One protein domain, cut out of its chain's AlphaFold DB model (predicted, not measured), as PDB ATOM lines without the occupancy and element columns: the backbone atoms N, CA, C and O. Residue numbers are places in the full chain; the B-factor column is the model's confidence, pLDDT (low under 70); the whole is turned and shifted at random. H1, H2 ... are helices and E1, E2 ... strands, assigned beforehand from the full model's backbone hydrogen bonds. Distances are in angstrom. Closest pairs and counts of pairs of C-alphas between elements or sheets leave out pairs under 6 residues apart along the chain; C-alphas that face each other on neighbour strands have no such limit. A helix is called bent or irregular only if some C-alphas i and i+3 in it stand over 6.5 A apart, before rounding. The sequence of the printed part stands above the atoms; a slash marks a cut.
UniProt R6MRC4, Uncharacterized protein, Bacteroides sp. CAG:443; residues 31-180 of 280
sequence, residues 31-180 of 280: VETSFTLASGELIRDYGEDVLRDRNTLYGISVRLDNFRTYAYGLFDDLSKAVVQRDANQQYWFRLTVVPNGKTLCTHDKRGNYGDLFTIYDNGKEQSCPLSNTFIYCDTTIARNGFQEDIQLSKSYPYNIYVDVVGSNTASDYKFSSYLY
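What this domain is: This is residues 31 to 180 of the 280 residues of an uncharacterized protein of Bacteroides sp. CAG:443 (UniProt R6MRC4). One seven-stranded sheet is curled like part of a barrel and bent back on itself, a folded sheet whose two leaves, E3 E2 E5 and E9 E1 E4, face each other with E8 as the hinge. The small hairpin E6 and E7 covers part of the leaf with E3 and E2, as a sandwich, two sheets face to face, while H1 stands at one end by E9 and a long unnamed stretch, residues 129 to 160, is tied to E3 and E6 by short pairings. The printed part has 150 residues, with three named helices and nine named strands in the order E1 H1 H2 E2 E3 E4 E5 H3 E6 E7 E8 E9, and its class is mostly strand, strands holding 67 of the 81 residues in named elements. The large sheet runs E3 E2 E5 E8 E9 E1 E4 and is mixed. The whole is compact, radius of gyration of the C-alphas 14.4 A, spanning 38 by 33 by 24 A.

How they stand to each other: The large sheet holds E1, residues 31 to 40, E2, 57 to 64, E3, 69 to 75, E4, 82 to 86, E5, 91 to 98, E8, 161 to 167, and E9, 172 to 179. E1 is antiparallel to E4, with N 33 and O 83 at 2.9 A, and parallel to E9, with N 39 and O 175 at 2.8 A. E2 is antiparallel to E3, N 60 and O 73 at 2.9 A, and to E5, N 59 and O 96 at 2.8 A. E8 is antiparallel to E5, N 93 and O 165 at 2.8 A, and to E9, N 162 and O 178 at 3.0 A. The edge strands E3 and E4 are only just apart, closest C-alphas 8.0 A. H1, residues 41 to 46, is on the sheet at a height of 8.6 A and stands up from it; the closest C-alphas of H1 and E9, Glu 41 and Tyr 178, are 5.2 A apart. H2, residues 48 to 51, and H3, residues 101 to 104, only graze the sheet. E6, residues 113 to 121, bends by 106 degrees at residue 116 and forms a hairpin with E7, residues 124 to 128, N 119 and O 126 at 2.8 A. The closest C-alphas of E2 and E6, Gly 59 and Phe 117, are 6.6 A apart. In H1 every O i to N i+4 pair is within hydrogen-bond range; H2 and H3 are too short for one.

Where its parts are: E1 begins at C-alpha 31, (-46.010, -12.994, 5.122), and measures 27.0 A. E2 measures 23.4 A, E5 23.1 A and E8 20.0 A. E9 measures 22.6 A and ends at C-alpha 179, (-36.074, -37.683, -10.424).

The domain as a whole: The two C-alphas farthest apart, Gly 47 and Thr 140, are 40.9 A apart. The printed part has no cut, and the link E7 to E8 is long. Mean pLDDT of the printed part is 86.0, with residues 148 to 157 and 168 to 170 under 70.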
ATOM      1  N   VAL A  31     -45.417 -12.783   6.443       90.56
ATOM      2  CA  VAL A  31     -46.010 -12.994   5.122       90.56
ATOM      3  C   VAL A  31     -46.315 -14.469   4.925       90.56
ATOM      4  O   VAL A  31     -45.660 -15.340   5.501       90.56
ATOM      5  N   GLU A  32     -47.311 -14.749   4.097       93.19
ATOM      6  CA  GLU A  32     -47.633 -16.106   3.677       93.19
ATOM      7  C   GLU A  32     -46.896 -16.463   2.391       93.19
ATOM      8  O   GLU A  32     -46.507 -15.611   1.586       93.19
ATOM      9  N   THR A  33     -46.640 -17.751   2.226       92.19
ATOM     10  CA  THR A  33     -45.998 -18.302   1.045       92.19
ATOM     11  C   THR A  33     -46.677 -19.596   0.645       92.19
ATOM     12  O   THR A  33     -46.655 -20.553   1.421       92.19
ATOM     13  N   SER A  34     -47.240 -19.629  -0.562       91.69
ATOM     14  CA  SER A  34     -47.958 -20.793  -1.092       91.69
ATOM     15  C   SER A  34     -47.057 -21.670  -1.964       91.69
ATOM     16  O   SER A  34     -46.232 -21.167  -2.731       91.69
ATOM     17  N   PHE A  35     -47.255 -22.986  -1.907       88.38
ATOM     18  CA  PHE A  35     -46.549 -23.971  -2.731       88.38
ATOM     19  C   PHE A  35     -47.544 -24.718  -3.615       88.38
ATOM     20  O   PHE A  35     -47.968 -25.821  -3.300       88.38
ATOM     21  N   THR A  36     -47.963 -24.105  -4.717       80.94
ATOM     22  CA  THR A  36     -49.141 -24.573  -5.469       80.94
ATOM     23  C   THR A  36     -48.816 -25.452  -6.671       80.94
ATOM     24  O   THR A  36     -49.728 -26.027  -7.263       80.94
ATOM     25  N   LEU A  37     -47.541 -25.559  -7.064       79.69
ATOM     26  CA  LEU A  37     -47.132 -26.262  -8.280       79.69
ATOM     27  C   LEU A  37     -45.813 -27.015  -8.097       79.69
ATOM     28  O   LEU A  37     -44.856 -26.488  -7.525       79.69
ATOM     29  N   ALA A  38     -45.761 -28.212  -8.682       79.62
ATOM     30  CA  ALA A  38     -44.542 -28.967  -8.945       79.62
ATOM     31  C   ALA A  38     -44.472 -29.291 -10.449       79.62
ATOM     32  O   ALA A  38     -45.460 -29.700 -11.051       79.62
ATOM     33  N   SER A  39     -43.319 -29.074 -11.072       84.69
ATOM     34  CA  SER A  39     -43.058 -29.313 -12.497       84.69
ATOM     35  C   SER A  39     -41.747 -30.081 -12.694       84.69
ATOM     36  O   SER A  39     -41.210 -30.634 -11.736       84.69
ATOM     37  N   GLY A  40     -41.214 -30.121 -13.918       85.88
ATOM     38  CA  GLY A  40     -39.941 -30.779 -14.224       85.88
ATOM     39  C   GLY A  40     -40.124 -32.234 -14.646       85.88
ATOM     40  O   GLY A  40     -41.033 -32.556 -15.412       85.88
ATOM     41  N   GLU A  41     -39.255 -33.111 -14.155       85.69
ATOM     42  CA  GLU A  41     -39.222 -34.524 -14.555       85.69
ATOM     43  C   GLU A  41     -40.449 -35.301 -14.085       85.69
ATOM     44  O   GLU A  41     -40.930 -36.170 -14.800       85.69
ATOM     45  N   LEU A  42     -41.030 -34.919 -12.946       87.50
ATOM     46  CA  LEU A  42     -42.268 -35.508 -12.434       87.50
ATOM     47  C   LEU A  42     -43.398 -35.474 -13.472       87.50
ATOM     48  O   LEU A  42     -44.039 -36.488 -13.730       87.50
ATOM     49  N   ILE A  43     -43.621 -34.310 -14.091       88.69
ATOM     50  CA  ILE A  43     -44.672 -34.129 -15.102       88.69
ATOM     51  C   ILE A  43     -44.302 -34.837 -16.405       88.69
ATOM     52  O   ILE A  43     -45.180 -35.335 -17.102       88.69
ATOM     53  N   ARG A  44     -43.010 -34.914 -16.739       87.25
ATOM     54  CA  ARG A  44     -42.542 -35.667 -17.909       87.25
ATOM     55  C   ARG A  44     -42.837 -37.163 -17.766       87.25
ATOM     56  O   ARG A  44     -43.257 -37.780 -18.739       87.25
ATOM     57  N   ASP A  45     -42.638 -37.717 -16.575       83.56
ATOM     58  CA  ASP A  45     -42.727 -39.158 -16.336       83.56
ATOM     59  C   ASP A  45     -44.164 -39.618 -16.009       83.56
ATOM     60  O   ASP A  45     -44.549 -40.729 -16.374       83.56
ATOM     61  N   TYR A  46     -44.974 -38.771 -15.356       84.81
ATOM     62  CA  TYR A  46     -46.335 -39.108 -14.901       84.81
ATOM     63  C   TYR A  46     -47.461 -38.263 -15.526       84.81
ATOM     64  O   TYR A  46     -48.638 -38.550 -15.299       84.81
ATOM     65  N   GLY A  47     -47.141 -37.232 -16.310       86.44
ATOM     66  CA  GLY A  47     -48.117 -36.268 -16.829       86.44
ATOM     67  C   GLY A  47     -48.612 -35.270 -15.773       86.44
ATOM     68  O   GLY A  47     -48.208 -35.302 -14.612       86.44
ATOM     69  N   GLU A  48     -49.510 -34.361 -16.166       83.94
ATOM     70  CA  GLU A  48     -50.081 -33.353 -15.250       83.94
ATOM     71  C   GLU A  48     -51.042 -33.943 -14.206       83.94
ATOM     72  O   GLU A  48     -51.269 -33.337 -13.156       83.94
ATOM     73  N   ASP A  49     -51.582 -35.139 -14.459       83.31
ATOM     74  CA  ASP A  49     -52.546 -35.797 -13.574       83.31
ATOM     75  C   ASP A  49     -51.956 -36.140 -12.200       83.31
ATOM     76  O   ASP A  49     -52.693 -36.172 -11.214       83.31
ATOM     77  N   VAL A  50     -50.632 -36.304 -12.095       82.12
ATOM     78  CA  VAL A  50     -49.947 -36.551 -10.815       82.12
ATOM     79  C   VAL A  50     -50.161 -35.422  -9.802       82.12
ATOM     80  O   VAL A  50     -50.232 -35.668  -8.602       82.12
ATOM     81  N   LEU A  51     -50.367 -34.185 -10.271       77.75
ATOM     82  CA  LEU A  51     -50.680 -33.040  -9.406       77.75
ATOM     83  C   LEU A  51     -52.095 -33.106  -8.822       77.75
ATOM     84  O   LEU A  51     -52.406 -32.402  -7.864       77.75
ATOM     85  N   ARG A  52     -52.966 -33.931  -9.411       80.31
ATOM     86  CA  ARG A  52     -54.352 -34.154  -8.978       80.31
ATOM     87  C   ARG A  52     -54.530 -35.499  -8.278       80.31
ATOM     88  O   ARG A  52     -55.601 -35.762  -7.728       80.31
ATOM     89  N   ASP A  53     -53.505 -36.345  -8.304       84.62
ATOM     90  CA  ASP A  53     -53.529 -37.649  -7.668       84.62
ATOM     91  C   ASP A  53     -53.475 -37.510  -6.144       84.62
ATOM     92  O   ASP A  53     -52.469 -37.125  -5.548       84.62
ATOM     93  N   ARG A  54     -54.573 -37.911  -5.501       85.00
ATOM     94  CA  ARG A  54     -54.713 -37.906  -4.042       85.00
ATOM     95  C   ARG A  54     -53.829 -38.935  -3.346       85.00
ATOM     96  O   ARG A  54     -53.786 -38.922  -2.117       85.00
ATOM     97  N   ASN A  55     -53.198 -39.850  -4.075       92.19
ATOM     98  CA  ASN A  55     -52.261 -40.815  -3.512       92.19
ATOM     99  C   ASN A  55     -50.821 -40.309  -3.510       92.19
ATOM    100  O   ASN A  55     -49.984 -40.910  -2.837       92.19
ATOM    101  N   THR A  56     -50.524 -39.217  -4.211       93.19
ATOM    102  CA  THR A  56     -49.196 -38.607  -4.191       93.19
ATOM    103  C   THR A  56     -48.960 -37.898  -2.857       93.19
ATOM    104  O   THR A  56     -49.841 -37.217  -2.333       93.19
ATOM    105  N   LEU A  57     -47.766 -38.086  -2.290       94.56
ATOM    106  CA  LEU A  57     -47.340 -37.433  -1.054       94.56
ATOM    107  C   LEU A  57     -46.246 -36.404  -1.334       94.56
ATOM    108  O   LEU A  57     -45.302 -36.671  -2.078       94.56
ATOM    109  N   TYR A  58     -46.364 -35.253  -0.677       94.25
ATOM    110  CA  TYR A  58     -45.471 -34.108  -0.783       94.25
ATOM    111  C   TYR A  58     -44.938 -33.754   0.610       94.25
ATOM    112  O   TYR A  58     -45.669 -33.247   1.460       94.25
ATOM    113  N   GLY A  59     -43.662 -34.027   0.859       94.19
ATOM    114  CA  GLY A  59     -42.955 -33.585   2.059       94.19
ATOM    115  C   GLY A  59     -42.247 -32.264   1.792       94.19
ATOM    116  O   GLY A  59     -41.432 -32.185   0.872       94.19
ATOM    117  N   ILE A  60     -42.539 -31.234   2.585       93.69
ATOM    118  CA  ILE A  60     -41.913 -29.915   2.451       93.69
ATOM    119  C   ILE A  60     -41.133 -29.590   3.724       93.69
ATOM    120  O   ILE A  60     -41.710 -29.567   4.810       93.69
ATOM    121  N   SER A  61     -39.836 -29.302   3.588       92.06
ATOM    122  CA  SER A  61     -39.012 -28.708   4.649       92.06
ATOM    123  C   SER A  61     -38.766 -27.233   4.351       92.06
ATOM    124  O   SER A  61     -38.391 -26.874   3.234       92.06
ATOM    125  N   VAL A  62     -38.898 -26.391   5.371       92.50
ATOM    126  CA  VAL A  62     -38.529 -24.974   5.345       92.50
ATOM    127  C   VAL A  62     -37.372 -24.777   6.313       92.50
ATOM    128  O   VAL A  62     -37.507 -25.014   7.516       92.50
ATOM    129  N   ARG A  63     -36.215 -24.368   5.802       90.00
ATOM    130  CA  ARG A  63     -34.998 -24.131   6.585       90.00
ATOM    131  C   ARG A  63     -34.687 -22.649   6.653       90.00
ATOM    132  O   ARG A  63     -34.968 -21.909   5.718       90.00
ATOM    133  N   LEU A  64     -34.059 -22.247   7.746       89.69
ATOM    134  CA  LEU A  64     -33.385 -20.958   7.842       89.69
ATOM    135  C   LEU A  64     -32.046 -20.995   7.093       89.69
ATOM    136  O   LEU A  64     -31.555 -22.064   6.737       89.69
ATOM    137  N   ASP A  65     -31.411 -19.837   6.933       85.19
ATOM    138  CA  ASP A  65     -30.068 -19.728   6.343       85.19
ATOM    139  C   ASP A  65     -28.973 -20.467   7.141       85.19
ATOM    140  O   ASP A  65     -27.977 -20.917   6.594       85.19
ATOM    141  N   ASN A  66     -29.186 -20.678   8.445       83.81
ATOM    142  CA  ASN A  66     -28.325 -21.529   9.277       83.81
ATOM    143  C   ASN A  66     -28.719 -23.022   9.238       83.81
ATOM    144  O   ASN A  66     -28.226 -23.815  10.044       83.81
ATOM    145  N   PHE A  67     -29.644 -23.385   8.348       78.69
ATOM    146  CA  PHE A  67     -30.120 -24.740   8.048       78.69
ATOM    147  C   PHE A  67     -30.865 -25.467   9.152       78.69
ATOM    148  O   PHE A  67     -31.262 -26.629   9.003       78.69
ATOM    149  N   ARG A  68     -31.163 -24.756  10.232       87.75
ATOM    150  CA  ARG A  68     -32.127 -25.234  11.210       87.75
ATOM    151  C   ARG A  68     -33.509 -25.263  10.576       87.75
ATOM    152  O   ARG A  68     -33.866 -24.384   9.786       87.75
ATOM    153  N   THR A  69     -34.275 -26.298  10.902       90.94
ATOM    154  CA  THR A  69     -35.655 -26.416  10.433       90.94
ATOM    155  C   THR A  69     -36.481 -25.329  11.075       90.94
ATOM    156  O   THR A  69     -36.554 -25.239  12.296       90.94
ATOM    157  N   TYR A  70     -37.089 -24.510  10.232       93.31
ATOM    158  CA  TYR A  70     -38.083 -23.536  10.634       93.31
ATOM    159  C   TYR A  70     -39.461 -24.188  10.721       93.31
ATOM    160  O   TYR A  70     -40.138 -24.089  11.741       93.31
ATOM    161  N   ALA A  71     -39.844 -24.911   9.670       94.75
ATOM    162  CA  ALA A  71     -41.090 -25.654   9.616       94.75
ATOM    163  C   ALA A  71     -40.953 -26.871   8.700       94.75
ATOM    164  O   ALA A  71     -40.058 -26.933   7.855       94.75
ATOM    165  N   TYR A  72     -41.854 -27.830   8.848       95.19
ATOM    166  CA  TYR A  72     -42.019 -28.932   7.905       95.19
ATOM    167  C   TYR A  72     -43.490 -29.335   7.818       95.19
ATOM    168  O   TYR A  72     -44.276 -29.001   8.701       95.19
ATOM    169  N   GLY A  73     -43.878 -30.046   6.767       96.12
ATOM    170  CA  GLY A  73     -45.232 -30.583   6.649       96.12
ATOM    171  C   GLY A  73     -45.331 -31.666   5.585       96.12
ATOM    172  O   GLY A  73     -44.572 -31.660   4.614       96.12
ATOM    173  N   LEU A  74     -46.267 -32.591   5.787       96.94
ATOM    174  CA  LEU A  74     -46.633 -33.616   4.817       96.94
ATOM    175  C   LEU A  74     -48.019 -33.308   4.251       96.94
ATOM    176  O   LEU A  74     -48.973 -33.074   5.003       96.94
ATOM    177  N   PHE A  75     -48.111 -33.330   2.927       95.75
ATOM    178  CA  PHE A  75     -49.287 -32.936   2.167       95.75
ATOM    179  C   PHE A  75     -49.647 -34.012   1.142       95.75
ATOM    180  O   PHE A  75     -48.777 -34.685   0.595       95.75
ATOM    181  N   ASP A  76     -50.935 -34.143   0.861       94.75
ATOM    182  CA  ASP A  76     -51.488 -34.851  -0.304       94.75
ATOM    183  C   ASP A  76     -52.230 -33.881  -1.242       94.75
ATOM    184  O   ASP A  76     -52.811 -34.279  -2.249       94.75
ATOM    185  N   ASP A  77     -52.216 -32.599  -0.877       91.81
ATOM    186  CA  ASP A  77     -52.890 -31.500  -1.540       91.81
ATOM    187  C   ASP A  77     -52.023 -30.242  -1.400       91.81
ATOM    188  O   ASP A  77     -52.086 -29.516  -0.404       91.81
ATOM    189  N   LEU A  78     -51.184 -29.995  -2.410       89.75
ATOM    190  CA  LEU A  78     -50.264 -28.855  -2.436       89.75
ATOM    191  C   LEU A  78     -50.982 -27.501  -2.345       89.75
ATOM    192  O   LEU A  78     -50.402 -26.541  -1.847       89.75
ATOM    193  N   SER A  79     -52.260 -27.405  -2.733       89.12
ATOM    194  CA  SER A  79     -53.011 -26.147  -2.600       89.12
ATOM    195  C   SER A  79     -53.163 -25.681  -1.145       89.12
ATOM    196  O   SER A  79     -53.402 -24.500  -0.901       89.12
ATOM    197  N   LYS A  80     -52.981 -26.587  -0.176       93.25
ATOM    198  CA  LYS A  80     -53.003 -26.292   1.266       93.25
ATOM    199  C   LYS A  80     -51.628 -25.980   1.845       93.25
ATOM    200  O   LYS A  80     -51.530 -25.584   3.007       93.25
ATOM    201  N   ALA A  81     -50.563 -26.164   1.073       94.31
ATOM    202  CA  ALA A  81     -49.215 -25.873   1.518       94.31
ATOM    203  C   ALA A  81     -48.990 -24.356   1.518       94.31
ATOM    204  O   ALA A  81     -48.518 -23.779   0.541       94.31
ATOM    205  N   VAL A  82     -49.329 -23.718   2.640       95.25
ATOM    206  CA  VAL A  82     -49.094 -22.292   2.893       95.25
ATOM    207  C   VAL A  82     -48.312 -22.135   4.193       95.25
ATOM    208  O   VAL A  82     -48.796 -22.516   5.261       95.25
ATOM    209  N   VAL A  83     -47.093 -21.598   4.113       95.06
ATOM    210  CA  VAL A  83     -46.245 -21.331   5.287       95.06
ATOM    211  C   VAL A  83     -46.250 -19.845   5.620       95.06
ATOM    212  O   VAL A  83     -46.118 -19.005   4.732       95.06
ATOM    213  N   GLN A  84     -46.364 -19.514   6.902       93.81
ATOM    214  CA  GLN A  84     -46.158 -18.160   7.399       93.81
ATOM    215  C   GLN A  84     -44.678 -17.980   7.739       93.81
ATOM    216  O   GLN A  84     -44.083 -18.846   8.375       93.81
ATOM    217  N   ARG A  85     -44.065 -16.878   7.314       91.25
ATOM    218  CA  ARG A  85     -42.633 -16.612   7.516       91.25
ATOM    219  C   ARG A  85     -42.356 -15.123   7.666       91.25
ATOM    220  O   ARG A  85     -43.178 -14.305   7.269       91.25
ATOM    221  N   ASP A  86     -41.193 -14.757   8.192       89.31
ATOM    222  CA  ASP A  86     -40.765 -13.356   8.224       89.31
ATOM    223  C   ASP A  86     -40.217 -12.939   6.848       89.31
ATOM    224  O   ASP A  86     -39.279 -13.542   6.330       89.31
ATOM    225  N   ALA A  87     -40.779 -11.900   6.235       86.50
ATOM    226  CA  ALA A  87     -40.327 -11.380   4.943       86.50
ATOM    227  C   ALA A  87     -38.879 -10.871   4.964       86.50
ATOM    228  O   ALA A  87     -38.246 -10.776   3.912       86.50
ATOM    229  N   ASN A  88     -38.351 -10.538   6.144       85.62
ATOM    230  CA  ASN A  88     -36.988 -10.035   6.301       85.62
ATOM    231  C   ASN A  88     -35.949 -11.153   6.482       85.62
ATOM    232  O   ASN A  88     -34.761 -10.860   6.633       85.62
ATOM    233  N   GLN A  89     -36.373 -12.419   6.487       87.25
ATOM    234  CA  GLN A  89     -35.510 -13.574   6.709       87.25
ATOM    235  C   GLN A  89     -35.372 -14.434   5.443       87.25
ATOM    236  O   GLN A  89     -36.301 -14.577   4.648       87.25
ATOM    237  N   GLN A  90     -34.182 -15.013   5.264       88.38
ATOM    238  CA  GLN A  90     -33.887 -15.957   4.192       88.38
ATOM    239  C   GLN A  90     -34.304 -17.377   4.565       88.38
ATOM    240  O   GLN A  90     -33.986 -17.856   5.660       88.38
ATOM    241  N   TYR A  91     -34.959 -18.050   3.617       89.88
ATOM    242  CA  TYR A  91     -35.396 -19.431   3.765       89.88
ATOM    243  C   TYR A  91     -34.948 -20.302   2.595       89.88
ATOM    244  O   TYR A  91     -34.819 -19.843   1.459       89.88
ATOM    245  N   TRP A  92     -34.763 -21.584   2.890       89.50
ATOM    246  CA  TRP A  92     -34.568 -22.640   1.908       89.50
ATOM    247  C   TRP A  92     -35.740 -23.609   1.966       89.50
ATOM    248  O   TRP A  92     -36.063 -24.143   3.028       89.50
ATOM    249  N   PHE A  93     -36.366 -23.843   0.823       88.75
ATOM    250  CA  PHE A  93     -37.481 -24.765   0.669       88.75
ATOM    251  C   PHE A  93     -36.978 -26.036   0.008       88.75
ATOM    252  O   PHE A  93     -36.296 -25.973  -1.014       88.75
ATOM    253  N   ARG A  94     -37.329 -27.186   0.576       87.62
ATOM    254  CA  ARG A  94     -37.078 -28.501  -0.012       87.62
ATOM    255  C   ARG A  94     -38.402 -29.214  -0.201       87.62
ATOM    256  O   ARG A  94     -39.139 -29.368   0.769       87.62
ATOM    257  N   LEU A  95     -38.652 -29.687  -1.414       89.12
ATOM    258  CA  LEU A  95     -39.764 -30.567  -1.746       89.12
ATOM    259  C   LEU A  95     -39.247 -31.995  -1.926       89.12
ATOM    260  O   LEU A  95     -38.216 -32.214  -2.553       89.12
ATOM    261  N   THR A  96     -39.971 -32.971  -1.395       89.44
ATOM    262  CA  THR A  96     -39.847 -34.392  -1.736       89.44
ATOM    263  C   THR A  96     -41.217 -34.891  -2.170       89.44
ATOM    264  O   THR A  96     -42.172 -34.788  -1.405       89.44
ATOM    265  N   VAL A  97     -41.317 -35.419  -3.384       89.81
ATOM    266  CA  VAL A  97     -42.551 -35.949  -3.968       89.81
ATOM    267  C   VAL A  97     -42.415 -37.448  -4.148       89.81
ATOM    268  O   VAL A  97     -41.419 -37.923  -4.695       89.81
ATOM    269  N   VAL A  98     -43.438 -38.176  -3.716       90.12
ATOM    270  CA  VAL A  98     -43.560 -39.619  -3.928       90.12
ATOM    271  C   VAL A  98     -44.909 -39.884  -4.595       90.12
ATOM    272  O   VAL A  98     -45.938 -39.886  -3.904       90.12
ATOM    273  N   PRO A  99     -44.940 -40.087  -5.924       89.88
ATOM    274  CA  PRO A  99     -46.144 -40.512  -6.629       89.88
ATOM    275  C   PRO A  99     -46.689 -41.808  -6.026       89.88
ATOM    276  O   PRO A  99     -45.919 -42.715  -5.707       89.88
ATOM    277  N   ASN A 100     -48.010 -41.899  -5.839       89.69
ATOM    278  CA  ASN A 100     -48.660 -43.013  -5.130       89.69
ATOM    279  C   ASN A 100     -48.120 -43.293  -3.705       89.69
ATOM    280  O   ASN A 100     -48.319 -44.385  -3.163       89.69
ATOM    281  N   GLY A 101     -47.455 -42.324  -3.067       90.44
ATOM    282  CA  GLY A 101     -46.850 -42.463  -1.741       90.44
ATOM    283  C   GLY A 101     -47.804 -42.964  -0.656       90.44
ATOM    284  O   GLY A 101     -47.382 -43.718   0.213       90.44
ATOM    285  N   LYS A 102     -49.105 -42.662  -0.722       92.62
ATOM    286  CA  LYS A 102     -50.078 -43.191   0.252       92.62
ATOM    287  C   LYS A 102     -50.191 -44.710   0.252       92.62
ATOM    288  O   LYS A 102     -50.509 -45.292   1.286       92.62
ATOM    289  N   THR A 103     -49.988 -45.329  -0.906       89.81
ATOM    290  CA  THR A 103     -50.058 -46.782  -1.085       89.81
ATOM    291  C   THR A 103     -48.700 -47.432  -0.852       89.81
ATOM    292  O   THR A 103     -48.641 -48.568  -0.391       89.81
ATOM    293  N   LEU A 104     -47.618 -46.725  -1.184       86.94
ATOM    294  CA  LEU A 104     -46.267 -47.278  -1.191       86.94
ATOM    295  C   LEU A 104     -45.519 -47.066   0.139       86.94
ATOM    296  O   LEU A 104     -44.754 -47.938   0.554       86.94
ATOM    297  N   CYS A 105     -45.705 -45.926   0.803       88.94
ATOM    298  CA  CYS A 105     -45.009 -45.612   2.048       88.94
ATOM    299  C   CYS A 105     -45.587 -46.392   3.233       88.94
ATOM    300  O   CYS A 105     -46.800 -46.585   3.370       88.94
ATOM    301  N   THR A 106     -44.698 -46.799   4.131       89.94
ATOM    302  CA  THR A 106     -45.053 -47.375   5.423       89.94
ATOM    303  C   THR A 106     -45.803 -46.358   6.274       89.94
ATOM    304  O   THR A 106     -45.629 -45.142   6.149       89.94
ATOM    305  N   HIS A 107     -46.643 -46.862   7.174       91.19
ATOM    306  CA  HIS A 107     -47.331 -46.038   8.151       91.19
ATOM    307  C   HIS A 107     -47.367 -46.712   9.518       91.19
ATOM    308  O   HIS A 107     -47.386 -47.939   9.640       91.19
ATOM    309  N   ASP A 108     -47.359 -45.891  10.563       93.62
ATOM    310  CA  ASP A 108     -47.527 -46.367  11.928       93.62
ATOM    311  C   ASP A 108     -49.004 -46.695  12.231       93.62
ATOM    312  O   ASP A 108     -49.913 -46.474  11.426       93.62
ATOM    313  N   LYS A 109     -49.278 -47.196  13.441       92.94
ATOM    314  CA  LYS A 109     -50.644 -47.532  13.890       92.94
ATOM    315  C   LYS A 109     -51.604 -46.334  13.934       92.94
ATOM    316  O   LYS A 109     -52.803 -46.536  14.098       92.94
ATOM    317  N   ARG A 110     -51.088 -45.104  13.871       92.75
ATOM    318  CA  ARG A 110     -51.867 -43.859  13.861       92.75
ATOM    319  C   ARG A 110     -52.099 -43.347  12.436       92.75
ATOM    320  O   ARG A 110     -52.787 -42.346  12.279       92.75
ATOM    321  N   GLY A 111     -51.561 -44.030  11.424       92.75
ATOM    322  CA  GLY A 111     -51.639 -43.618  10.026       92.75
ATOM    323  C   GLY A 111     -50.622 -42.539   9.645       92.75
ATOM    324  O   GLY A 111     -50.771 -41.924   8.594       92.75
ATOM    325  N   ASN A 112     -49.602 -42.292  10.474       95.69
ATOM    326  CA  ASN A 112     -48.520 -41.371  10.129       95.69
ATOM    327  C   ASN A 112     -47.522 -42.070   9.207       95.69
ATOM    328  O   ASN A 112     -47.195 -43.234   9.434       95.69
ATOM    329  N   TYR A 113     -46.978 -41.351   8.232       94.06
ATOM    330  CA  TYR A 113     -46.122 -41.909   7.189       94.06
ATOM    331  C   TYR A 113     -44.646 -41.961   7.595       94.06
ATOM    332  O   TYR A 113     -44.095 -40.987   8.107       94.06
ATOM    333  N   GLY A 114     -44.024 -43.121   7.388       89.31
ATOM    334  CA  GLY A 114     -42.615 -43.389   7.669       89.31
ATOM    335  C   GLY A 114     -41.708 -43.175   6.456       89.31
ATOM    336  O   GLY A 114     -41.976 -42.347   5.586       89.31
ATOM    337  N   ASP A 115     -40.619 -43.943   6.399       84.88
ATOM    338  CA  ASP A 115     -39.653 -43.948   5.295       84.88
ATOM    339  C   ASP A 115     -39.020 -42.571   5.047       84.88
ATOM    340  O   ASP A 115     -38.366 -42.011   5.932       84.88
ATOM    341  N   LEU A 116     -39.250 -42.016   3.856       81.31
ATOM    342  CA  LEU A 116     -38.864 -40.676   3.415       81.31
ATOM    343  C   LEU A 116     -39.523 -39.557   4.224       81.31
ATOM    344  O   LEU A 116     -39.011 -38.440   4.255       81.31
ATOM    345  N   PHE A 117     -40.648 -39.855   4.873       90.12
ATOM    346  CA  PHE A 117     -41.411 -38.910   5.679       90.12
ATOM    347  C   PHE A 117     -41.190 -39.125   7.177       90.12
ATOM    348  O   PHE A 117     -41.966 -38.658   8.002       90.12
ATOM    349  N   THR A 118     -40.096 -39.787   7.549       90.38
ATOM    350  CA  THR A 118     -39.667 -39.861   8.943       90.38
ATOM    351  C   THR A 118     -39.152 -38.495   9.405       90.38
ATOM    352  O   THR A 118     -38.374 -37.838   8.709       90.38
ATOM    353  N   ILE A 119     -39.562 -38.065  10.595       91.31
ATOM    354  CA  ILE A 119     -39.161 -36.801  11.212       91.31
ATOM    355  C   ILE A 119     -38.381 -37.053  12.499       91.31
ATOM    356  O   ILE A 119     -38.568 -38.056  13.188       91.31
ATOM    357  N   TYR A 120     -37.519 -36.103  12.837       89.62
ATOM    358  CA  TYR A 120     -36.938 -35.992  14.162       89.62
ATOM    359  C   TYR A 120     -37.660 -34.880  14.917       89.62
ATOM    360  O   TYR A 120     -37.731 -33.750  14.436       89.62
ATOM    361  N   ASP A 121     -38.204 -35.194  16.082       84.19
ATOM    362  CA  ASP A 121     -38.906 -34.237  16.932       84.19
ATOM    363  C   ASP A 121     -38.538 -34.508  18.387       84.19
ATOM    364  O   ASP A 121     -38.636 -35.641  18.869       84.19
ATOM    365  N   ASN A 122     -38.058 -33.476  19.081       79.06
ATOM    366  CA  ASN A 122     -37.701 -33.542  20.499       79.06
ATOM    367  C   ASN A 122     -36.824 -34.750  20.869       79.06
ATOM    368  O   ASN A 122     -37.045 -35.435  21.871       79.06
ATOM    369  N   GLY A 123     -35.814 -35.031  20.048       79.62
ATOM    370  CA  GLY A 123     -34.865 -36.103  20.328       79.62
ATOM    371  C   GLY A 123     -35.268 -37.484  19.797       79.62
ATOM    372  O   GLY A 123     -34.491 -38.431  19.949       79.62
ATOM    373  N   LYS A 124     -36.458 -37.629  19.202       87.19
ATOM    374  CA  LYS A 124     -37.021 -38.924  18.794       87.19
ATOM    375  C   LYS A 124     -37.332 -38.970  17.304       87.19
ATOM    376  O   LYS A 124     -37.831 -38.010  16.731       87.19
ATOM    377  N   GLU A 125     -37.047 -40.121  16.707       89.44
ATOM    378  CA  GLU A 125     -37.453 -40.455  15.345       89.44
ATOM    379  C   GLU A 125     -38.902 -40.959  15.358       89.44
ATOM    380  O   GLU A 125     -39.254 -41.818  16.171       89.44
ATOM    381  N   GLN A 126     -39.748 -40.405  14.492       92.31
ATOM    382  CA  GLN A 126     -41.154 -40.792  14.370       92.31
ATOM    383  C   GLN A 126     -41.670 -40.579  12.943       92.31
ATOM    384  O   GLN A 126     -41.126 -39.779  12.187       92.31
ATOM    385  N   SER A 127     -42.737 -41.286  12.578       94.06
ATOM    386  CA  SER A 127     -43.452 -41.071  11.317       94.06
ATOM    387  C   SER A 127     -44.141 -39.699  11.296       94.06
ATOM    388  O   SER A 127     -44.652 -39.245  12.324       94.06
ATOM    389  N   CYS A 128     -44.186 -39.032  10.140       95.00
ATOM    390  CA  CYS A 128     -44.824 -37.723  10.000       95.00
ATOM    391  C   CYS A 128     -46.340 -37.851   9.795       95.00
ATOM    392  O   CYS A 128     -46.789 -38.626   8.944       95.00
ATOM    393  N   PRO A 129     -47.160 -37.067  10.513       96.06
ATOM    394  CA  PRO A 129     -48.587 -36.995  10.234       96.06
ATOM    395  C   PRO A 129     -48.851 -36.354   8.867       96.06
ATOM    396  O   PRO A 129     -48.246 -35.339   8.526       96.06
ATOM    397  N   LEU A 130     -49.799 -36.911   8.110       96.38
ATOM    398  CA  LEU A 130     -50.391 -36.247   6.948       96.38
ATOM    399  C   LEU A 130     -51.437 -35.241   7.443       96.38
ATOM    400  O   LEU A 130     -52.591 -35.598   7.676       96.38
ATOM    401  N   SER A 131     -51.020 -33.994   7.658       95.44
ATOM    402  CA  SER A 131     -51.875 -32.948   8.237       95.44
ATOM    403  C   SER A 131     -52.330 -31.891   7.235       95.44
ATOM    404  O   SER A 131     -53.259 -31.145   7.540       95.44
ATOM    405  N   ASN A 132     -51.701 -31.811   6.056       96.38
ATOM    406  CA  ASN A 132     -51.874 -30.702   5.113       96.38
ATOM    407  C   ASN A 132     -51.667 -29.316   5.749       96.38
ATOM    408  O   ASN A 132     -52.291 -28.332   5.357       96.38
ATOM    409  N   THR A 133     -50.798 -29.245   6.751       96.88
ATOM    410  CA  THR A 133     -50.441 -28.014   7.455       96.88
ATOM    411  C   THR A 133     -48.964 -28.049   7.812       96.88
ATOM    412  O   THR A 133     -48.380 -29.118   7.993       96.88
ATOM    413  N   PHE A 134     -48.354 -26.872   7.934       97.00
ATOM    414  CA  PHE A 134     -46.992 -26.770   8.442       97.00
ATOM    415  C   PHE A 134     -46.951 -26.889   9.967       97.00
ATOM    416  O   PHE A 134     -47.758 -26.294  10.683       97.00
ATOM    417  N   ILE A 135     -45.956 -27.626  10.451       95.44
ATOM    418  CA  ILE A 135     -45.567 -27.741  11.853       95.44
ATOM    419  C   ILE A 135     -44.309 -26.893  12.051       95.44
ATOM    420  O   ILE A 135     -43.269 -27.150  11.440       95.44
ATOM    421  N   TYR A 136     -44.405 -25.878  12.908       93.94
ATOM    422  CA  TYR A 136     -43.299 -24.976  13.226       93.94
ATOM    423  C   TYR A 136     -42.390 -25.589  14.289       93.94
ATOM    424  O   TYR A 136     -42.854 -26.137  15.289       93.94
ATOM    425  N   CYS A 137     -41.086 -25.500  14.059       91.81
ATOM    426  CA  CYS A 137     -40.072 -26.099  14.911       91.81
ATOM    427  C   CYS A 137     -39.488 -25.087  15.895       91.81
ATOM    428  O   CYS A 137     -39.337 -23.905  15.587       91.81
ATOM    429  N   ASP A 138     -39.033 -25.589  17.044       88.50
ATOM    430  CA  ASP A 138     -38.065 -24.860  17.853       88.50
ATOM    431  C   ASP A 138     -36.731 -24.789  17.092       88.50
ATOM    432  O   ASP A 138     -36.019 -25.788  16.930       88.50
ATOM    433  N   THR A 139     -36.404 -23.588  16.616       86.06
ATOM    434  CA  THR A 139     -35.187 -23.308  15.845       86.06
ATOM    435  C   THR A 139     -33.933 -23.273  16.717       86.06
ATOM    436  O   THR A 139     -32.833 -23.089  16.196       86.06
ATOM    437  N   THR A 140     -34.030 -23.466  18.036       84.25
ATOM    438  CA  THR A 140     -32.858 -23.643  18.906       84.25
ATOM    439  C   THR A 140     -32.259 -25.051  18.798       84.25
ATOM    440  O   THR A 140     -31.056 -25.222  19.024       84.25
ATOM    441  N   ILE A 141     -33.051 -26.035  18.359       79.69
ATOM    442  CA  ILE A 141     -32.662 -27.441  18.229       79.69
ATOM    443  C   ILE A 141     -32.031 -27.684  16.852       79.69
ATOM    444  O   ILE A 141     -32.585 -27.336  15.812       79.69
ATOM    445  N   ALA A 142     -30.847 -28.303  16.835       74.00
ATOM    446  CA  ALA A 142     -30.076 -28.503  15.605       74.00
ATOM    447  C   ALA A 142     -30.719 -29.501  14.629       74.00
ATOM    448  O   ALA A 142     -30.563 -29.372  13.416       74.00
ATOM    449  N   ARG A 143     -31.434 -30.502  15.151       77.31
ATOM    450  CA  ARG A 143     -32.077 -31.551  14.361       77.31
ATOM    451  C   ARG A 143     -33.554 -31.581  14.726       77.31
ATOM    452  O   ARG A 143     -33.872 -31.996  15.827       77.31
ATOM    453  N   ASN A 144     -34.407 -31.110  13.824       85.31
ATOM    454  CA  ASN A 144     -35.866 -31.193  13.904       85.31
ATOM    455  C   ASN A 144     -36.437 -31.345  12.481       85.31
ATOM    456  O   ASN A 144     -35.769 -30.969  11.517       85.31
ATOM    457  N   GLY A 145     -37.651 -31.872  12.331       88.62
ATOM    458  CA  GLY A 145     -38.321 -32.057  11.036       88.62
ATOM    459  C   GLY A 145     -37.816 -33.247  10.226       88.62
ATOM    460  O   GLY A 145     -37.240 -34.176  10.792       88.62
ATOM    461  N   PHE A 146     -38.073 -33.252   8.913       88.50
ATOM    462  CA  PHE A 146     -37.783 -34.411   8.064       88.50
ATOM    463  C   PHE A 146     -36.321 -34.842   8.140       88.50
ATOM    464  O   PHE A 146     -35.393 -34.025   8.118       88.50
ATOM    465  N   GLN A 147     -36.122 -36.155   8.187       79.06
ATOM    466  CA  GLN A 147     -34.821 -36.753   7.983       79.06
ATOM    467  C   GLN A 147     -34.450 -36.616   6.503       79.06
ATOM    468  O   GLN A 147     -34.982 -37.299   5.638       79.06
ATOM    469  N   GLU A 148     -33.522 -35.709   6.212       67.19
ATOM    470  CA  GLU A 148     -33.093 -35.430   4.833       67.19
ATOM    471  C   GLU A 148     -32.065 -36.448   4.315       67.19
ATOM    472  O   GLU A 148     -31.799 -36.515   3.116       67.19
ATOM    473  N   ASP A 149     -31.542 -37.292   5.209       64.12
ATOM    474  CA  ASP A 149     -30.794 -38.491   4.851       64.12
ATOM    475  C   ASP A 149     -31.773 -39.549   4.328       64.12
ATOM    476  O   ASP A 149     -32.318 -40.342   5.100       64.12
ATOM    477  N   ILE A 150     -31.989 -39.565   3.012       62.16
ATOM    478  CA  ILE A 150     -32.731 -40.633   2.340       62.16
ATOM    479  C   ILE A 150     -31.907 -41.922   2.459       62.16
ATOM    480  O   ILE A 150     -30.941 -42.135   1.731       62.16
ATOM    481  N   GLN A 151     -32.247 -42.767   3.432       61.69
ATOM    482  CA  GLN A 151     -31.596 -44.065   3.588       61.69
ATOM    483  C   GLN A 151     -32.050 -45.002   2.473       61.69
ATOM    484  O   GLN A 151     -33.246 -45.157   2.227       61.69
ATOM    485  N   LEU A 152     -31.087 -45.658   1.832       60.03
ATOM    486  CA  LEU A 152     -31.303 -46.593   0.727       60.03
ATOM    487  C   LEU A 152     -32.348 -47.669   1.029       60.03
ATOM    488  O   LEU A 152     -33.290 -47.862   0.262       60.03
ATOM    489  N   SER A 153     -32.230 -48.301   2.194       61.19
ATOM    490  CA  SER A 153     -33.170 -49.310   2.687       61.19
ATOM    491  C   SER A 153     -34.604 -48.804   2.835       61.19
ATOM    492  O   SER A 153     -35.535 -49.592   2.728       61.19
ATOM    493  N   LYS A 154     -34.793 -47.498   3.042       65.06
ATOM    494  CA  LYS A 154     -36.101 -46.870   3.256       65.06
ATOM    495  C   LYS A 154     -36.676 -46.216   1.999       65.06
ATOM    496  O   LYS A 154     -37.696 -45.556   2.096       65.06
ATOM    497  N   SER A 155     -36.011 -46.279   0.847       66.44
ATOM    498  CA  SER A 155     -36.337 -45.386  -0.283       66.44
ATOM    499  C   SER A 155     -36.356 -46.046  -1.654       66.44
ATOM    500  O   SER A 155     -36.954 -45.519  -2.587       66.44
ATOM    501  N   TYR A 156     -35.771 -47.235  -1.764       64.88
ATOM    502  CA  TYR A 156     -35.698 -47.987  -3.009       64.88
ATOM    503  C   TYR A 156     -37.032 -48.377  -3.681       64.88
ATOM    504  O   TYR A 156     -36.995 -48.608  -4.885       64.88
ATOM    505  N   PRO A 157     -38.200 -48.511  -3.011       68.69
ATOM    506  CA  PRO A 157     -39.421 -48.881  -3.725       68.69
ATOM    507  C   PRO A 157     -40.108 -47.684  -4.397       68.69
ATOM    508  O   PRO A 157     -41.161 -47.859  -5.008       68.69
ATOM    509  N   TYR A 158     -39.545 -46.479  -4.287       76.56
ATOM    510  CA  TYR A 158     -40.207 -45.246  -4.689       76.56
ATOM    511  C   TYR A 158     -39.474 -44.578  -5.850       76.56
ATOM    512  O   TYR A 158     -38.255 -44.418  -5.816       76.56
ATOM    513  N   ASN A 159     -40.239 -44.099  -6.830       79.81
ATOM    514  CA  ASN A 159     -39.770 -42.998  -7.660       79.81
ATOM    515  C   ASN A 159     -39.883 -41.731  -6.815       79.81
ATOM    516  O   ASN A 159     -40.974 -41.365  -6.376       79.81
ATOM    517  N   ILE A 160     -38.750 -41.108  -6.524       81.62
ATOM    518  CA  ILE A 160     -38.679 -39.954  -5.626       81.62
ATOM    519  C   ILE A 160     -38.330 -38.754  -6.472       81.62
ATOM    520  O   ILE A 160     -37.372 -38.824  -7.228       81.62
ATOM    521  N   TYR A 161     -39.047 -37.648  -6.317       84.69
ATOM    522  CA  TYR A 161     -38.677 -36.393  -6.958       84.69
ATOM    523  C   TYR A 161     -38.330 -35.351  -5.909       84.69
ATOM    524  O   TYR A 161     -39.004 -35.248  -4.885       84.69
ATOM    525  N   VAL A 162     -37.277 -34.577  -6.146       83.50
ATOM    526  CA  VAL A 162     -36.791 -33.581  -5.185       83.50
ATOM    527  C   VAL A 162     -36.567 -32.244  -5.876       83.50
ATOM    528  O   VAL A 162     -36.141 -32.197  -7.029       83.50
ATOM    529  N   ASP A 163     -36.841 -31.161  -5.153       84.12
ATOM    530  CA  ASP A 163     -36.402 -29.809  -5.503       84.12
ATOM    531  C   ASP A 163     -35.914 -29.074  -4.246       84.12
ATOM    532  O   ASP A 163     -36.409 -29.326  -3.143       84.12
ATOM    533  N   VAL A 164     -34.939 -28.180  -4.407       82.62
ATOM    534  CA  VAL A 164     -34.399 -27.332  -3.341       82.62
ATOM    535  C   VAL A 164     -34.157 -25.928  -3.883       82.62
ATOM    536  O   VAL A 164     -33.329 -25.733  -4.771       82.62
ATOM    537  N   VAL A 165     -34.816 -24.933  -3.291       81.50
ATOM    538  CA  VAL A 165     -34.709 -23.530  -3.708       81.50
ATOM    539  C   VAL A 165     -34.556 -22.606  -2.501       81.50
ATOM    540  O   VAL A 165     -35.283 -22.719  -1.516       81.50
ATOM    541  N   GLY A 166     -33.593 -21.689  -2.565       79.25
ATOM    542  CA  GLY A 166     -33.425 -20.616  -1.582       79.25
ATOM    543  C   GLY A 166     -34.106 -19.341  -2.063       79.25
ATOM    544  O   GLY A 166     -33.935 -18.971  -3.225       79.25
ATOM    545  N   SER A 167     -34.875 -18.665  -1.206       73.75
ATOM    546  CA  SER A 167     -35.447 -17.360  -1.552       73.75
ATOM    547  C   SER A 167     -35.975 -16.581  -0.345       73.75
ATOM    548  O   SER A 167     -36.418 -17.139   0.660       73.75
ATOM    549  N   ASN A 168     -35.946 -15.254  -0.485       67.25
ATOM    550  CA  ASN A 168     -36.277 -14.301   0.574       67.25
ATOM    551  C   ASN A 168     -37.629 -13.612   0.311       67.25
ATOM    552  O   ASN A 168     -38.280 -13.136   1.239       67.25
ATOM    553  N   THR A 169     -38.098 -13.578  -0.943       64.75
ATOM    554  CA  THR A 169     -39.114 -12.602  -1.378       64.75
ATOM    555  C   THR A 169     -40.364 -13.186  -2.030       64.75
ATOM    556  O   THR A 169     -41.333 -12.447  -2.178       64.75
ATOM    557  N   ALA A 170     -40.399 -14.464  -2.417       67.00
ATOM    558  CA  ALA A 170     -41.556 -14.977  -3.156       67.00
ATOM    559  C   ALA A 170     -42.748 -15.264  -2.226       67.00
ATOM    560  O   ALA A 170     -42.606 -15.973  -1.227       67.00
ATOM    561  N   SER A 171     -43.910 -14.709  -2.566       78.94
ATOM    562  CA  SER A 171     -45.206 -15.045  -1.960       78.94
ATOM    563  C   SER A 171     -45.765 -16.369  -2.481       78.94
ATOM    564  O   SER A 171     -46.603 -16.972  -1.830       78.94
ATOM    565  N   ASP A 172     -45.277 -16.842  -3.627       82.25
ATOM    566  CA  ASP A 172     -45.628 -18.136  -4.200       82.25
ATOM    567  C   ASP A 172     -44.370 -18.807  -4.753       82.25
ATOM    568  O   ASP A 172     -43.594 -18.178  -5.482       82.25
ATOM    569  N   TYR A 173     -44.183 -20.091  -4.445       82.94
ATOM    570  CA  TYR A 173     -43.136 -20.919  -5.043       82.94
ATOM    571  C   TYR A 173     -43.721 -21.990  -5.951       82.94
ATOM    572  O   TYR A 173     -44.736 -22.624  -5.658       82.94
ATOM    573  N   LYS A 174     -43.005 -22.213  -7.051       85.56
ATOM    574  CA  LYS A 174     -43.227 -23.314  -7.982       85.56
ATOM    575  C   LYS A 174     -41.979 -24.179  -7.962       85.56
ATOM    576  O   LYS A 174     -40.894 -23.671  -8.237       85.56
ATOM    577  N   PHE A 175     -42.137 -25.450  -7.624       85.94
ATOM    578  CA  PHE A 175     -41.021 -26.383  -7.584       85.94
ATOM    579  C   PHE A 175     -40.740 -26.948  -8.978       85.94
ATOM    580  O   PHE A 175     -41.664 -27.333  -9.693       85.94
ATOM    581  N   SER A 176     -39.470 -27.048  -9.355       87.50
ATOM    582  CA  SER A 176     -39.002 -27.814 -10.508       87.50
ATOM    583  C   SER A 176     -38.348 -29.093 -10.005       87.50
ATOM    584  O   SER A 176     -37.181 -29.115  -9.641       87.50
ATOM    585  N   SER A 177     -39.128 -30.163  -9.959       84.44
ATOM    586  CA  SER A 177     -38.719 -31.436  -9.384       84.44
ATOM    587  C   SER A 177     -37.901 -32.289 -10.359       84.44
ATOM    588  O   SER A 177     -38.187 -32.348 -11.559       84.44
ATOM    589  N   TYR A 178     -36.896 -32.969  -9.817       81.62
ATOM    590  CA  TYR A 178     -35.994 -33.862 -10.543       81.62
ATOM    591  C   TYR A 178     -36.087 -35.271  -9.971       81.62
ATOM    592  O   TYR A 178     -36.165 -35.418  -8.747       81.62
ATOM    593  N   LEU A 179     -36.071 -36.287 -10.836       80.06
ATOM    594  CA  LEU A 179     -36.074 -37.683 -10.424       80.06
ATOM    595  C   LEU A 179     -34.818 -37.970  -9.598       80.06
ATOM    596  O   LEU A 179     -33.708 -37.562  -9.921       80.06
ATOM    597  N   TYR A 180     -35.009 -38.664  -8.493       75.88
ATOM    598  CA  TYR A 180     -34.013 -38.902  -7.456       75.88
ATOM    599  C   TYR A 180     -33.800 -40.402  -7.216       75.88
ATOM    600  O   TYR A 180     -33.368 -40.842  -6.148       75.88
TER     601      TYR A 180